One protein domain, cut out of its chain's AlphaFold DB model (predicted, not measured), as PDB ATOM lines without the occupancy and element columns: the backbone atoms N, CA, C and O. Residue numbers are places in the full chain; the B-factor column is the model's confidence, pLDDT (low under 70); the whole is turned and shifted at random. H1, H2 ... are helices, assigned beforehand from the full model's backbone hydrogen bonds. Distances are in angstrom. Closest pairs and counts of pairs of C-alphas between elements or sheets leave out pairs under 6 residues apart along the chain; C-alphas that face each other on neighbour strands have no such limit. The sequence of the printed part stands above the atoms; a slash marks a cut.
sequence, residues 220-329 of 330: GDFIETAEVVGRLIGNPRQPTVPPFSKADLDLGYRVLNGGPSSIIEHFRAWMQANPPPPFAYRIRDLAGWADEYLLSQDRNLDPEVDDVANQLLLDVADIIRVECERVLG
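Overview. This is residues 220 to 329 of the 330 residues of an uncharacterized protein of Agrobacterium vitis (UniProt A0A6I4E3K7). Three longer helices, H1, H3 and H6, point roughly the same way along the chain, and H6 packs on both of the others. H2 crosses H1 at close range, while the short helices H4 and H5 cover another side of H6; residues 302 to 308, part of the long link before H6, stick out from the body. The printed part has 110 residues with six named helices, in the order H1, H2, H3, H4, H5, H6, and no named strand, and the class is all helix. The whole is compact, with a radius of gyration of the C-alphas of 13.6 A, and its C-alphas span 42 by 30 by 26 A.

Along the chain. H1 is residues 220 to 234, 20.4 A from first to last C-alpha, and it begins with C-alpha 220 at (193.967, 419.047, 248.221). After eleven residues comes H2, residues 246 to 257, 16.2 A long, with C-alpha 246 at (205.600, 428.768, 252.582). One residue later H3 begins, residues 259 to 273, 21.5 A long. H4 is residues 283 to 287 and H5 is residues 290 to 295. Residues 296 to 310 hold no named element. H6, residues 311 to 328, is the longest helix with 18 residues and 25.4 A, and it ends with C-alpha 328 at (221.698, 401.552, 247.468).

Arrangement. H1 and H6 are the hubs, each touching four other helices, and with H3 they form a bundle, three helices running side by side. H1 touches H6 with residues 221 to 225 alone, at a shallow tilt of 26 degrees, the same way; their closest C-alphas, those of Thr 225 and Leu 313, are 5.3 A apart. H6 touches H3 with residues 316 to 323 alone, at a steep tilt of 42 degrees, the same way, and their closest C-alphas are those of Ile 264 and Ile 319 at 7.1 A. H1 and H3 only just touch, with 3 pairs of C-alphas within 8 A; from H1 residue 233 alone takes part, and the closest C-alphas are those of Ile 233 and Trp 270 at 6.0 A. H2 touches H1 with 36 pairs of C-alphas within 8 A, the closest being those of Gly 230 and Gly 252 at 3.7 A; their lines are about perpendicular at 73 degrees, only just beyond steep. H2 also touches H3, with residues 255 to 256 alone, and the closest C-alphas are those of Val 255 and Ser 262 at 5.6 A. H2 is apart from H4, H5 and H6. H5 touches H6 about perpendicular at 77 degrees, with the C-alphas of Leu 294 and Ala 317 closest at 4.7 A. H4 touches H6 too, the closest C-alphas being those of Ile 283 and Cys 324 at 6.0 A. H4 and H5 touch only at the corner by their link, and only just, with 3 pairs of C-alphas within 8 A; those of Arg 284 and Asp 291 are closest at 5.0 A. In H1, H2, H3, H4, H5 and H6 every O i to N i+4 pair is within hydrogen-bond range.

Size, cuts and confidence. The two C-alphas farthest apart are those of Pro 278 and Glu 304, 42.4 A. The printed part has no cut. The links from H1 to H2 and from H5 to H6 are long, with 11 and 15 residues. Residues 302 to 308 stand free. The mean pLDDT of the printed part is 86.2, and residues 295 to 309 are under 70.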
ATOM      1  N   GLY A 220     193.464 419.412 246.894       86.69
ATOM      2  CA  GLY A 220     193.967 419.047 248.221       86.69
ATOM      3  C   GLY A 220     195.147 418.075 248.145       86.69
ATOM      4  O   GLY A 220     196.207 418.361 248.701       86.69
ATOM      5  N   ASP A 221     195.013 417.006 247.357       87.56
ATOM      6  CA  ASP A 221     196.068 416.006 247.149       87.56
ATOM      7  C   ASP A 221     197.342 416.618 246.561       87.56
ATOM      8  O   ASP A 221     198.463 416.287 246.968       87.56
ATOM      9  N   PHE A 222     197.176 417.543 245.611       91.25
ATOM     10  CA  PHE A 222     198.296 418.266 245.022       91.25
ATOM     11  C   PHE A 222     199.018 419.132 246.057       91.25
ATOM     12  O   PHE A 222     200.247 419.114 246.116       91.25
ATOM     13  N   ILE A 223     198.277 419.880 246.879       91.12
ATOM     14  CA  ILE A 223     198.860 420.740 247.917       91.12
ATOM     15  C   ILE A 223     199.609 419.896 248.940       91.12
ATOM     16  O   ILE A 223     200.757 420.205 249.245       91.12
ATOM     17  N   GLU A 224     199.006 418.812 249.424       89.12
ATOM     18  CA  GLU A 224     199.660 417.893 250.352       89.12
ATOM     19  C   GLU A 224     200.964 417.341 249.771       89.12
ATOM     20  O   GLU A 224     202.010 417.389 250.423       89.12
ATOM     21  N   THR A 225     200.929 416.868 248.524       92.06
ATOM     22  CA  THR A 225     202.129 416.344 247.869       92.06
ATOM     23  C   THR A 225     203.184 417.439 247.717       92.06
ATOM     24  O   THR A 225     204.366 417.197 247.967       92.06
ATOM     25  N   ALA A 226     202.777 418.661 247.354       94.62
ATOM     26  CA  ALA A 226     203.680 419.802 247.244       94.62
ATOM     27  C   ALA A 226     204.326 420.122 248.598       94.62
ATOM     28  O   ALA A 226     205.528 420.365 248.661       94.62
ATOM     29  N   GLU A 227     203.577 420.061 249.700       92.88
ATOM     30  CA  GLU A 227     204.143 420.242 251.035       92.88
ATOM     31  C   GLU A 227     205.186 419.176 251.375       92.88
ATOM     32  O   GLU A 227     206.261 419.516 251.871       92.88
ATOM     33  N   VAL A 228     204.896 417.898 251.108       92.88
ATOM     34  CA  VAL A 228     205.815 416.789 251.410       92.88
ATOM     35  C   VAL A 228     207.094 416.899 250.581       92.88
ATOM     36  O   VAL A 228     208.194 416.899 251.141       92.88
ATOM     37  N   VAL A 229     206.961 417.051 249.261       95.19
ATOM     38  CA  VAL A 229     208.091 417.187 248.326       95.19
ATOM     39  C   VAL A 229     208.920 418.421 248.653       95.19
ATOM     40  O   VAL A 229     210.147 418.352 248.738       95.19
ATOM     41  N   GLY A 230     208.243 419.542 248.886       96.25
ATOM     42  CA  GLY A 230     208.854 420.803 249.262       96.25
ATOM     43  C   GLY A 230     209.681 420.696 250.533       96.25
ATOM     44  O   GLY A 230     210.846 421.080 250.539       96.25
ATOM     45  N   ARG A 231     209.116 420.105 251.593       95.31
ATOM     46  CA  ARG A 231     209.825 419.911 252.865       95.31
ATOM     47  C   ARG A 231     211.001 418.953 252.727       95.31
ATOM     48  O   ARG A 231     212.023 419.181 253.370       95.31
ATOM     49  N   LEU A 232     210.873 417.898 251.922       95.19
ATOM     50  CA  LEU A 232     211.955 416.940 251.698       95.19
ATOM     51  C   LEU A 232     213.136 417.613 250.993       95.19
ATOM     52  O   LEU A 232     214.256 417.542 251.483       95.19
ATOM     53  N   ILE A 233     212.878 418.291 249.875       96.31
ATOM     54  CA  ILE A 233     213.922 418.870 249.018       96.31
ATOM     55  C   ILE A 233     214.457 420.189 249.597       96.31
ATOM     56  O   ILE A 233     215.634 420.509 249.440       96.31
ATOM     57  N   GLY A 234     213.612 420.964 250.275       96.44
ATOM     58  CA  GLY A 234     213.950 422.279 250.821       96.44
ATOM     59  C   GLY A 234     214.756 422.245 252.117       96.44
ATOM     60  O   GLY A 234     215.337 423.261 252.495       96.44
ATOM     61  N   ASN A 235     214.826 421.096 252.796       96.38
ATOM     62  CA  ASN A 235     215.469 420.973 254.102       96.38
ATOM     63  C   ASN A 235     216.587 419.920 254.083       96.38
ATOM     64  O   ASN A 235     216.499 418.943 253.339       96.38
ATOM     65  N   PRO A 236     217.632 420.065 254.919       94.94
ATOM     66  CA  PRO A 236     218.637 419.023 255.082       94.94
ATOM     67  C   PRO A 236     218.037 417.700 255.566       94.94
ATOM     68  O   PRO A 236     216.970 417.674 256.188       94.94
ATOM     69  N   ARG A 237     218.756 416.593 255.347       93.12
ATOM     70  CA  ARG A 237     218.346 415.293 255.897       93.12
ATOM     71  C   ARG A 237     218.259 415.364 257.423       93.12
ATOM     72  O   ARG A 237     219.236 415.683 258.096       93.12
ATOM     73  N   GLN A 238     217.109 414.976 257.965       91.81
ATOM     74  CA  GLN A 238     216.857 414.934 259.403       91.81
ATOM     75  C   GLN A 238     215.821 413.854 259.758       91.81
ATOM     76  O   GLN A 238     215.018 413.476 258.901       91.81
ATOM     77  N   PRO A 239     215.834 413.334 261.000       89.25
ATOM     78  CA  PRO A 239     214.953 412.240 261.412       89.25
ATOM     79  C   PRO A 239     213.511 412.676 261.703       89.25
ATOM     80  O   PRO A 239     212.633 411.823 261.767       89.25
ATOM     81  N   THR A 240     213.260 413.973 261.893       91.25
ATOM     82  CA  THR A 240     211.947 414.533 262.246       91.25
ATOM     83  C   THR A 240     211.427 415.456 261.151       91.25
ATOM     84  O   THR A 240     212.215 416.147 260.510       91.25
ATOM     85  N   VAL A 241     210.105 415.520 260.976       90.38
ATOM     86  CA  VAL A 241     209.472 416.399 259.980       90.38
ATOM     87  C   VAL A 241     209.801 417.874 260.283       90.38
ATOM     88  O   VAL A 241     209.523 418.325 261.399       90.38
ATOM     89  N   PRO A 242     210.376 418.640 259.335       92.56
ATOM     90  CA  PRO A 242     210.591 420.071 259.519       92.56
ATOM     91  C   PRO A 242     209.267 420.825 259.725       92.56
ATOM     92  O   PRO A 242     208.224 420.400 259.213       92.56
ATOM     93  N   PRO A 243     209.290 421.965 260.441       91.00
ATOM     94  CA  PRO A 243     208.122 422.828 260.533       91.00
ATOM     95  C   PRO A 243     207.723 423.319 259.138       91.00
ATOM     96  O   PRO A 243     208.572 423.619 258.306       91.00
ATOM     97  N   PHE A 244     206.418 423.431 258.899       85.62
ATOM     98  CA  PHE A 244     205.897 423.936 257.633       85.62
ATOM     99  C   PHE A 244     206.361 425.373 257.360       85.62
ATOM    100  O   PHE A 244     206.181 426.259 258.204       85.62
ATOM    101  N   SER A 245     206.858 425.624 256.148       90.81
ATOM    102  CA  SER A 245     207.086 426.971 255.632       90.81
ATOM    103  C   SER A 245     206.429 427.171 254.263       90.81
ATOM    104  O   SER A 245     206.262 426.235 253.483       90.81
ATOM    105  N   LYS A 246     206.083 428.425 253.933       89.31
ATOM    106  CA  LYS A 246     205.600 428.768 252.582       89.31
ATOM    107  C   LYS A 246     206.667 428.504 251.513       89.31
ATOM    108  O   LYS A 246     206.318 428.102 250.413       89.31
ATOM    109  N   ALA A 247     207.946 428.697 251.840       93.31
ATOM    110  CA  ALA A 247     209.038 428.456 250.902       93.31
ATOM    111  C   ALA A 247     209.118 426.978 250.484       93.31
ATOM    112  O   ALA A 247     209.348 426.700 249.309       93.31
ATOM    113  N   ASP A 248     208.866 426.052 251.417       95.19
ATOM    114  CA  ASP A 248     208.775 424.622 251.106       95.19
ATOM    115  C   ASP A 248     207.619 424.358 250.143       95.19
ATOM    116  O   ASP A 248     207.812 423.736 249.105       95.19
ATOM    117  N   LEU A 249     206.428 424.883 250.440       93.62
ATOM    118  CA  LEU A 249     205.254 424.696 249.590       93.62
ATOM    119  C   LEU A 249     205.459 425.265 248.173       93.62
ATOM    120  O   LEU A 249     205.146 424.595 247.191       93.62
ATOM    121  N   ASP A 250     206.039 426.461 248.052       94.31
ATOM    122  CA  ASP A 250     206.346 427.078 246.756       94.31
ATOM    123  C   ASP A 250     207.447 426.291 245.998       94.31
ATOM    124  O   ASP A 250     207.425 426.199 244.768       94.31
ATOM    125  N   LEU A 251     208.419 425.692 246.701       96.44
ATOM    126  CA  LEU A 251     209.409 424.788 246.102       96.44
ATOM    127  C   LEU A 251     208.751 423.502 245.599       96.44
ATOM    128  O   LEU A 251     208.948 423.133 244.444       96.44
ATOM    129  N   GLY A 252     207.950 422.844 246.435       96.38
ATOM    130  CA  GLY A 252     207.250 421.618 246.073       96.38
ATOM    131  C   GLY A 252     206.286 421.817 244.910       96.38
ATOM    132  O   GLY A 252     206.273 420.996 243.998       96.38
ATOM    133  N   TYR A 253     205.570 422.947 244.874       95.62
ATOM    134  CA  TYR A 253     204.761 423.354 243.723       95.62
ATOM    135  C   TYR A 253     205.588 423.355 242.434       95.62
ATOM    136  O   TYR A 253     205.223 422.679 241.477       95.62
ATOM    137  N   ARG A 254     206.726 424.063 242.417       95.94
ATOM    138  CA  ARG A 254     207.591 424.153 241.227       95.94
ATOM    139  C   ARG A 254     208.131 422.792 240.801       95.94
ATOM    140  O   ARG A 254     208.142 422.483 239.612       95.94
ATOM    141  N   VAL A 255     208.553 421.971 241.765       96.50
ATOM    142  CA  VAL A 255     209.064 420.623 241.492       96.50
ATOM    143  C   VAL A 255     207.976 419.761 240.852       96.50
ATOM    144  O   VAL A 255     208.219 419.184 239.794       96.50
ATOM    145  N   LEU A 256     206.779 419.722 241.443       95.25
ATOM    146  CA  LEU A 256     205.651 418.938 240.936       95.25
ATOM    147  C   LEU A 256     205.127 419.448 239.593       95.25
ATOM    148  O   LEU A 256     204.836 418.639 238.713       95.25
ATOM    149  N   ASN A 257     205.035 420.766 239.411       92.94
ATOM    150  CA  ASN A 257     204.559 421.360 238.162       92.94
ATOM    151  C   ASN A 257     205.519 421.081 236.989       92.94
ATOM    152  O   ASN A 257     205.089 420.978 235.845       92.94
ATOM    153  N   GLY A 258     206.811 420.871 237.274       93.56
ATOM    154  CA  GLY A 258     207.801 420.403 236.297       93.56
ATOM    155  C   GLY A 258     207.703 418.910 235.936       93.56
ATOM    156  O   GLY A 258     208.444 418.440 235.073       93.56
ATOM    157  N   GLY A 259     206.813 418.151 236.583       93.88
ATOM    158  CA  GLY A 259     206.557 416.739 236.299       93.88
ATOM    159  C   GLY A 259     207.617 415.756 236.828       93.88
ATOM    160  O   GLY A 259     208.532 416.135 237.564       93.88
ATOM    161  N   PRO A 260     207.522 414.464 236.450       95.19
ATOM    162  CA  PRO A 260     208.370 413.393 236.991       95.19
ATOM    163  C   PRO A 260     209.879 413.635 236.863       95.19
ATOM    164  O   PRO A 260     210.631 413.381 237.801       95.19
ATOM    165  N   SER A 261     210.339 414.164 235.725       96.69
ATOM    166  CA  SER A 261     211.762 414.450 235.506       96.69
ATOM    167  C   SER A 261     212.294 415.525 236.456       96.69
ATOM    168  O   SER A 261     213.401 415.378 236.970       96.69
ATOM    169  N   SER A 262     211.489 416.553 236.741       97.12
ATOM    170  CA  SER A 262     211.831 417.611 237.695       97.12
ATOM    171  C   SER A 262     211.988 417.055 239.113       97.12
ATOM    172  O   SER A 262     212.953 417.393 239.799       97.12
ATOM    173  N   ILE A 263     211.104 416.140 239.531       96.44
ATOM    174  CA  ILE A 263     211.203 415.452 240.828       96.44
ATOM    175  C   ILE A 263     212.531 414.696 240.933       96.44
ATOM    176  O   ILE A 263     213.263 414.874 241.907       96.44
ATOM    177  N   ILE A 264     212.867 413.888 239.921       96.75
ATOM    178  CA  ILE A 264     214.108 413.100 239.892       96.75
ATOM    179  C   ILE A 264     215.335 414.011 239.969       96.75
ATOM    180  O   ILE A 264     216.256 413.745 240.743       96.75
ATOM    181  N   GLU A 265     215.364 415.079 239.171       97.88
ATOM    182  CA  GLU A 265     216.478 416.025 239.129       97.88
ATOM    183  C   GLU A 265     216.706 416.687 240.492       97.88
ATOM    184  O   GLU A 265     217.809 416.611 241.041       97.88
ATOM    185  N   HIS A 266     215.655 417.267 241.074       98.12
ATOM    186  CA  HIS A 266     215.754 417.954 242.358       98.12
ATOM    187  C   HIS A 266     216.084 416.990 243.499       98.12
ATOM    188  O   HIS A 266     216.899 417.320 244.361       98.12
ATOM    189  N   PHE A 267     215.515 415.782 243.495       96.62
ATOM    190  CA  PHE A 267     215.824 414.779 244.508       96.62
ATOM    191  C   PHE A 267     217.279 414.296 244.415       96.62
ATOM    192  O   PHE A 267     217.964 414.186 245.434       96.62
ATOM    193  N   ARG A 268     217.813 414.081 243.204       96.31
ATOM    194  CA  ARG A 268     219.233 413.738 243.006       96.31
ATOM    195  C   ARG A 268     220.162 414.856 243.467       96.31
ATOM    196  O   ARG A 268     221.134 414.571 244.164       96.31
ATOM    197  N   ALA A 269     219.864 416.104 243.107       97.25
ATOM    198  CA  ALA A 269     220.630 417.261 243.564       97.25
ATOM    199  C   ALA A 269     220.609 417.368 245.098       97.25
ATOM    200  O   ALA A 269     221.649 417.560 245.730       97.25
ATOM    201  N   TRP A 270     219.445 417.148 245.711       97.00
ATOM    202  CA  TRP A 270     219.302 417.108 247.163       97.00
ATOM    203  C   TRP A 270     220.135 415.990 247.808       97.00
ATOM    204  O   TRP A 270     220.836 416.254 248.784       97.00
ATOM    205  N   MET A 271     220.134 414.771 247.254       95.06
ATOM    206  CA  MET A 271     220.959 413.657 247.749       95.06
ATOM    207  C   MET A 271     222.462 413.941 247.636       95.06
ATOM    208  O   MET A 271     223.231 413.520 248.496       95.06
ATOM    209  N   GLN A 272     222.894 414.654 246.594       94.88
ATOM    210  CA  GLN A 272     224.294 415.068 246.443       94.88
ATOM    211  C   GLN A 272     224.692 416.109 247.495       94.88
ATOM    212  O   GLN A 272     225.774 416.015 248.071       94.88
ATOM    213  N   ALA A 273     223.811 417.074 247.773       95.94
ATOM    214  CA  ALA A 273     224.020 418.079 248.815       95.94
ATOM    215  C   ALA A 273     223.927 417.493 250.236       95.94
ATOM    216  O   ALA A 273     224.534 418.015 251.169       95.94
ATOM    217  N   ASN A 274     223.189 416.393 250.397       93.75
ATOM    218  CA  ASN A 274     223.002 415.673 251.648       93.75
ATOM    219  C   ASN A 274     223.539 414.245 251.494       93.75
ATOM    220  O   ASN A 274     222.742 413.309 251.424       93.75
ATOM    221  N   PRO A 275     224.861 414.019 251.430       89.81
ATOM    222  CA  PRO A 275     225.402 412.683 251.207       89.81
ATOM    223  C   PRO A 275     224.930 411.718 252.305       89.81
ATOM    224  O   PRO A 275     224.817 412.123 253.469       89.81
ATOM    225  N   PRO A 276     224.576 410.468 251.964       87.44
ATOM    226  CA  PRO A 276     224.114 409.500 252.947       87.44
ATOM    227  C   PRO A 276     225.206 409.170 253.971       87.44
ATOM    228  O   PRO A 276     226.396 409.322 253.680       87.44
ATOM    229  N   PRO A 277     224.831 408.708 255.176       85.44
ATOM    230  CA  PRO A 277     225.813 408.196 256.121       85.44
ATOM    231  C   PRO A 277     226.581 407.010 255.501       85.44
ATOM    232  O   PRO A 277     226.015 406.289 254.676       85.44
ATOM    233  N   PRO A 278     227.835 406.739 255.923       85.19
ATOM    234  CA  PRO A 278     228.675 405.673 255.351       85.19
ATOM    235  C   PRO A 278     228.056 404.265 255.361       85.19
ATOM    236  O   PRO A 278     228.525 403.378 254.657       85.19
ATOM    237  N   PHE A 279     227.017 404.059 256.169       86.75
ATOM    238  CA  PHE A 279     226.339 402.787 256.394       86.75
ATOM    239  C   PHE A 279     224.843 402.877 256.062       86.75
ATOM    240  O   PHE A 279     224.013 402.346 256.796       86.75
ATOM    241  N   ALA A 280     224.479 403.601 255.003       88.94
ATOM    242  CA  ALA A 280     223.100 403.640 254.533       88.94
ATOM    243  C   ALA A 280     222.702 402.289 253.914       88.94
ATOM    244  O   ALA A 280     223.275 401.858 252.916       88.94
ATOM    245  N   TYR A 281     221.706 401.628 254.505       87.81
ATOM    246  CA  TYR A 281     221.199 400.325 254.058       87.81
ATOM    247  C   TYR A 281     219.686 400.321 253.828       87.81
ATOM    248  O   TYR A 281     219.136 399.335 253.323       87.81
ATOM    249  N   ARG A 282     218.986 401.378 254.235       87.81
ATOM    250  CA  ARG A 282     217.534 401.529 254.140       87.81
ATOM    251  C   ARG A 282     217.201 402.846 253.455       87.81
ATOM    252  O   ARG A 282     217.983 403.791 253.505       87.81
ATOM    253  N   ILE A 283     216.011 402.928 252.866       85.69
ATOM    254  CA  ILE A 283     215.525 404.174 252.261       85.69
ATOM    255  C   ILE A 283     215.435 405.280 253.323       85.69
ATOM    256  O   ILE A 283     215.854 406.401 253.053       85.69
ATOM    257  N   ARG A 284     215.060 404.949 254.565       88.25
ATOM    258  CA  ARG A 284     215.158 405.853 255.721       88.25
ATOM    259  C   ARG A 284     216.510 406.530 255.897       88.25
ATOM    260  O   ARG A 284     216.557 407.703 256.258       88.25
ATOM    261  N   ASP A 285     217.603 405.828 255.619       89.44
ATOM    262  CA  ASP A 285     218.950 406.393 255.745       89.44
ATOM    263  C   ASP A 285     219.221 407.447 254.657       89.44
ATOM    264  O   ASP A 285     220.058 408.333 254.838       89.44
ATOM    265  N   LEU A 286     218.491 407.375 253.537       90.62
ATOM    266  CA  LEU A 286     218.576 408.304 252.414       90.62
ATOM    267  C   LEU A 286     217.581 409.464 252.543       90.62
ATOM    268  O   LEU A 286     217.994 410.611 252.381       90.62
ATOM    269  N   ALA A 287     216.317 409.181 252.870       89.31
ATOM    270  CA  ALA A 287     215.198 410.129 252.849       89.31
ATOM    271  C   ALA A 287     214.811 410.694 254.236       89.31
ATOM    272  O   ALA A 287     214.020 411.633 254.328       89.31
ATOM    273  N   GLY A 288     215.383 410.173 255.328       90.12
ATOM    274  CA  GLY A 288     215.143 410.672 256.685       90.12
ATOM    275  C   GLY A 288     213.694 410.484 257.140       90.12
ATOM    276  O   GLY A 288     213.150 409.386 257.050       90.12
ATOM    277  N   TRP A 289     213.077 411.556 257.646       90.88
ATOM    278  CA  TRP A 289     211.675 411.574 258.090       90.88
ATOM    279  C   TRP A 289     210.677 411.184 256.990       90.88
ATOM    280  O   TRP A 289     209.598 410.683 257.294       90.88
ATOM    281  N   ALA A 290     211.021 411.415 255.717       88.25
ATOM    282  CA  ALA A 290     210.106 411.185 254.605       88.25
ATOM    283  C   ALA A 290     209.872 409.694 254.326       88.25
ATOM    284  O   ALA A 290     208.910 409.364 253.650       88.25
ATOM    285  N   ASP A 291     210.694 408.795 254.876       84.38
ATOM    286  CA  ASP A 291     210.489 407.339 254.823       84.38
ATOM    287  C   ASP A 291     209.079 406.936 255.272       84.38
ATOM    288  O   ASP A 291     208.418 406.152 254.603       84.38
ATOM    289  N   GLU A 292     208.581 407.543 256.351       76.44
ATOM    290  CA  GLU A 292     207.240 407.268 256.870       76.44
ATOM    291  C   GLU A 292     206.162 407.721 255.869       76.44
ATOM    292  O   GLU A 292     205.243 406.979 255.560       76.44
ATOM    293  N   TYR A 293     206.316 408.893 255.253       75.12
ATOM    294  CA  TYR A 293     205.310 409.444 254.335       75.12
ATOM    295  C   TYR A 293     205.349 408.829 252.934       75.12
ATOM    296  O   TYR A 293     204.321 408.740 252.271       75.12
ATOM    297  N   LEU A 294     206.535 408.434 252.477       70.38
ATOM    298  CA  LEU A 294     206.749 407.894 251.140       70.38
ATOM    299  C   LEU A 294     206.613 406.366 251.116       70.38
ATOM    300  O   LEU A 294     206.277 405.810 250.080       70.38
ATOM    301  N   LEU A 295     206.867 405.660 252.223       65.00
ATOM    302  CA  LEU A 295     206.956 404.193 252.202       65.00
ATOM    303  C   LEU A 295     205.996 403.479 253.152       65.00
ATOM    304  O   LEU A 295     205.805 402.276 252.983       65.00
ATOM    305  N   SER A 296     205.403 404.156 254.143       57.62
ATOM    306  CA  SER A 296     204.559 403.485 255.146       57.62
ATOM    307  C   SER A 296     203.095 403.322 254.740       57.62
ATOM    308  O   SER A 296     202.278 402.978 255.594       57.62
ATOM    309  N   GLN A 297     202.732 403.527 253.470       55.50
ATOM    310  CA  GLN A 297     201.412 403.112 252.990       55.50
ATOM    311  C   GLN A 297     201.411 401.597 252.767       55.50
ATOM    312  O   GLN A 297     201.396 401.090 251.646       55.50
ATOM    313  N   ASP A 298     201.485 400.870 253.882       51.25
ATOM    314  CA  ASP A 298     201.160 399.457 253.935       51.25
ATOM    315  C   ASP A 298     199.767 399.299 253.305       51.25
ATOM    316  O   ASP A 298     198.830 400.012 253.664       51.25
ATOM    317  N   ARG A 299     199.616 398.388 252.339       50.06
ATOM    318  CA  ARG A 299     198.385 398.202 251.534       50.06
ATOM    319  C   ARG A 299     197.165 397.708 252.341       50.06
ATOM    320  O   ARG A 299     196.183 397.269 251.751       50.06
ATOM    321  N   ASN A 300     197.248 397.756 253.668       47.75
ATOM    322  CA  ASN A 300     196.255 397.309 254.640       47.75
ATOM    323  C   ASN A 300     195.571 398.489 255.356       47.75
ATOM    324  O   ASN A 300     195.124 398.324 256.490       47.75
ATOM    325  N   LEU A 301     195.528 399.671 254.738       47.50
ATOM    326  CA  LEU A 301     194.702 400.775 255.226       47.50
ATOM    327  C   LEU A 301     193.223 400.380 255.114       47.50
ATOM    328  O   LEU A 301     192.794 399.840 254.089       47.50
ATOM    329  N   ASP A 302     192.469 400.607 256.185       44.59
ATOM    330  CA  ASP A 302     191.032 400.364 256.237       44.59
ATOM    331  C   ASP A 302     190.335 401.488 255.458       44.59
ATOM    332  O   ASP A 302     190.339 402.631 255.915       44.59
ATOM    333  N   PRO A 303     189.720 401.214 254.296       46.75
ATOM    334  CA  PRO A 303     189.117 402.250 253.462       46.75
ATOM    335  C   PRO A 303     187.936 402.978 254.131       46.75
ATOM    336  O   PRO A 303     187.498 404.004 253.611       46.75
ATOM    337  N   GLU A 304     187.393 402.467 255.243       41.53
ATOM    338  CA  GLU A 304     186.341 403.145 256.013       41.53
ATOM    339  C   GLU A 304     186.888 404.115 257.076       41.53
ATOM    340  O   GLU A 304     186.156 405.008 257.517       41.53
ATOM    341  N   VAL A 305     188.154 403.970 257.483       50.31
ATOM    342  CA  VAL A 305     188.772 404.739 258.584       50.31
ATOM    343  C   VAL A 305     189.927 405.615 258.100       50.31
ATOM    344  O   VAL A 305     190.115 406.721 258.612       50.31
ATOM    345  N   ASP A 306     190.663 405.148 257.098       54.94
ATOM    346  CA  ASP A 306     191.826 405.814 256.542       54.94
ATOM    347  C   ASP A 306     191.413 406.636 255.314       54.94
ATOM    348  O   ASP A 306     190.753 406.143 254.395       54.94
ATOM    349  N   ASP A 307     191.774 407.924 255.307       60.59
ATOM    350  CA  ASP A 307     191.593 408.797 254.144       60.59
ATOM    351  C   ASP A 307     192.147 408.089 252.892       60.59
ATOM    352  O   ASP A 307     193.268 407.578 252.918       60.59
ATOM    353  N   VAL A 308     191.360 408.061 251.805       59.94
ATOM    354  CA  VAL A 308     191.766 407.483 250.511       59.94
ATOM    355  C   VAL A 308     193.196 407.904 250.188       59.94
ATOM    356  O   VAL A 308     193.524 409.090 250.247       59.94
ATOM    357  N   ALA A 309     194.039 406.923 249.861       67.00
ATOM    358  CA  ALA A 309     195.436 407.163 249.553       67.00
ATOM    359  C   ALA A 309     195.572 408.210 248.440       67.00
ATOM    360  O   ALA A 309     195.062 408.034 247.332       67.00
ATOM    361  N   ASN A 310     196.279 409.296 248.746       83.25
ATOM    362  CA  ASN A 310     196.647 410.334 247.794       83.25
ATOM    363  C   ASN A 310     197.507 409.707 246.679       83.25
ATOM    364  O   ASN A 310     198.706 409.475 246.854       83.25
ATOM    365  N   GLN A 311     196.886 409.396 245.535       85.62
ATOM    366  CA  GLN A 311     197.541 408.672 244.438       85.62
ATOM    367  C   GLN A 311     198.740 409.442 243.880       85.62
ATOM    368  O   GLN A 311     199.744 408.843 243.509       85.62
ATOM    369  N   LEU A 312     198.672 410.776 243.864       88.38
ATOM    370  CA  LEU A 312     199.796 411.598 243.434       88.38
ATOM    371  C   LEU A 312     200.994 411.431 244.375       88.38
ATOM    372  O   LEU A 312     202.123 411.291 243.909       88.38
ATOM    373  N   LEU A 313     200.759 411.410 245.687       88.75
ATOM    374  CA  LEU A 313     201.817 411.159 246.661       88.75
ATOM    375  C   LEU A 313     202.423 409.759 246.486       88.75
ATOM    376  O   LEU A 313     203.641 409.627 246.577       88.75
ATOM    377  N   LEU A 314     201.605 408.746 246.178       88.12
ATOM    378  CA  LEU A 314     202.081 407.394 245.859       88.12
ATOM    379  C   LEU A 314     202.970 407.371 244.607       88.12
ATOM    380  O   LEU A 314     204.066 406.816 244.647       88.12
ATOM    381  N   ASP A 315     202.546 408.024 243.524       90.31
ATOM    382  CA  ASP A 315     203.332 408.109 242.286       90.31
ATOM    383  C   ASP A 315     204.691 408.793 242.539       90.31
ATOM    384  O   ASP A 315     205.739 408.353 242.060       90.31
ATOM    385  N   VAL A 316     204.690 409.874 243.327       90.81
ATOM    386  CA  VAL A 316     205.907 410.599 243.722       90.81
ATOM    387  C   VAL A 316     206.802 409.744 244.615       90.81
ATOM    388  O   VAL A 316     208.025 409.734 244.442       90.81
ATOM    389  N   ALA A 317     206.214 409.018 245.559       90.75
ATOM    390  CA  ALA A 317     206.936 408.112 246.430       90.75
ATOM    391  C   ALA A 317     207.622 406.987 245.655       90.75
ATOM    392  O   ALA A 317     208.783 406.686 245.932       90.75
ATOM    393  N   ASP A 318     206.960 406.426 244.645       90.94
ATOM    394  CA  ASP A 318     207.543 405.412 243.770       90.94
ATOM    395  C   ASP A 318     208.747 405.949 242.990       90.94
ATOM    396  O   ASP A 318     209.786 405.288 242.932       90.94
ATOM    397  N   ILE A 319     208.666 407.179 242.473       93.00
ATOM    398  CA  ILE A 319     209.805 407.848 241.825       93.00
ATOM    399  C   ILE A 319     210.987 407.977 242.798       93.00
ATOM    400  O   ILE A 319     212.123 407.635 242.457       93.00
ATOM    401  N   ILE A 320     210.733 408.452 244.021       91.88
ATOM    402  CA  ILE A 320     211.776 408.643 245.039       91.88
ATOM    403  C   ILE A 320     212.377 407.299 245.469       91.88
ATOM    404  O   ILE A 320     213.594 407.187 245.637       91.88
ATOM    405  N   ARG A 321     211.542 406.269 245.614       90.75
ATOM    406  CA  ARG A 321     211.944 404.911 245.984       90.75
ATOM    407  C   ARG A 321     212.885 404.303 244.955       90.75
ATOM    408  O   ARG A 321     213.958 403.848 245.342       90.75
ATOM    409  N   VAL A 322     212.540 404.375 243.670       92.12
ATOM    410  CA  VAL A 322     213.400 403.896 242.574       92.12
ATOM    411  C   VAL A 322     214.764 404.594 242.600       92.12
ATOM    412  O   VAL A 322     215.804 403.954 242.442       92.12
ATOM    413  N   GLU A 323     214.798 405.905 242.862       93.56
ATOM    414  CA  GLU A 323     216.067 406.629 242.989       93.56
ATOM    415  C   GLU A 323     216.878 406.218 244.223       93.56
ATOM    416  O   GLU A 323     218.106 406.130 244.148       93.56
ATOM    417  N   CYS A 324     216.217 405.931 245.342       91.31
ATOM    418  CA  CYS A 324     216.869 405.425 246.545       91.31
ATOM    419  C   CYS A 324     217.448 404.018 246.332       91.31
ATOM    420  O   CYS A 324     218.599 403.772 246.689       91.31
ATOM    421  N   GLU A 325     216.687 403.108 245.721       90.50
ATOM    422  CA  GLU A 325     217.127 401.744 245.387       90.50
ATOM    423  C   GLU A 325     218.359 401.774 244.476       90.50
ATOM    424  O   GLU A 325     219.369 401.132 244.779       90.50
ATOM    425  N   ARG A 326     218.351 402.651 243.464       91.62
ATOM    426  CA  ARG A 326     219.504 402.885 242.585       91.62
ATOM    427  C   ARG A 326     220.758 403.316 243.352       91.62
ATOM    428  O   ARG A 326     221.854 402.867 243.026       91.62
ATOM    429  N   VAL A 327     220.627 404.193 244.352       88.81
ATOM    430  CA  VAL A 327     221.758 404.652 245.186       88.81
ATOM    431  C   VAL A 327     222.255 403.550 246.125       88.81
ATOM    432  O   VAL A 327     223.458 403.444 246.354       88.81
ATOM    433  N   LEU A 328     221.355 402.708 246.633       89.38
ATOM    434  CA  LEU A 328     221.698 401.552 247.468       89.38
ATOM    435  C   LEU A 328     222.239 400.357 246.661       89.38
ATOM    436  O   LEU A 328     222.678 399.380 247.265       89.38
ATOM    437  N   GLY A 329     222.205 400.422 245.325       87.56
ATOM    438  CA  GLY A 329     222.633 399.341 244.436       87.56
ATOM    439  C   GLY A 329     221.699 398.130 244.463       87.56
ATOM    440  O   GLY A 329     222.186 396.999 244.424       87.56
TER     441      GLY A 329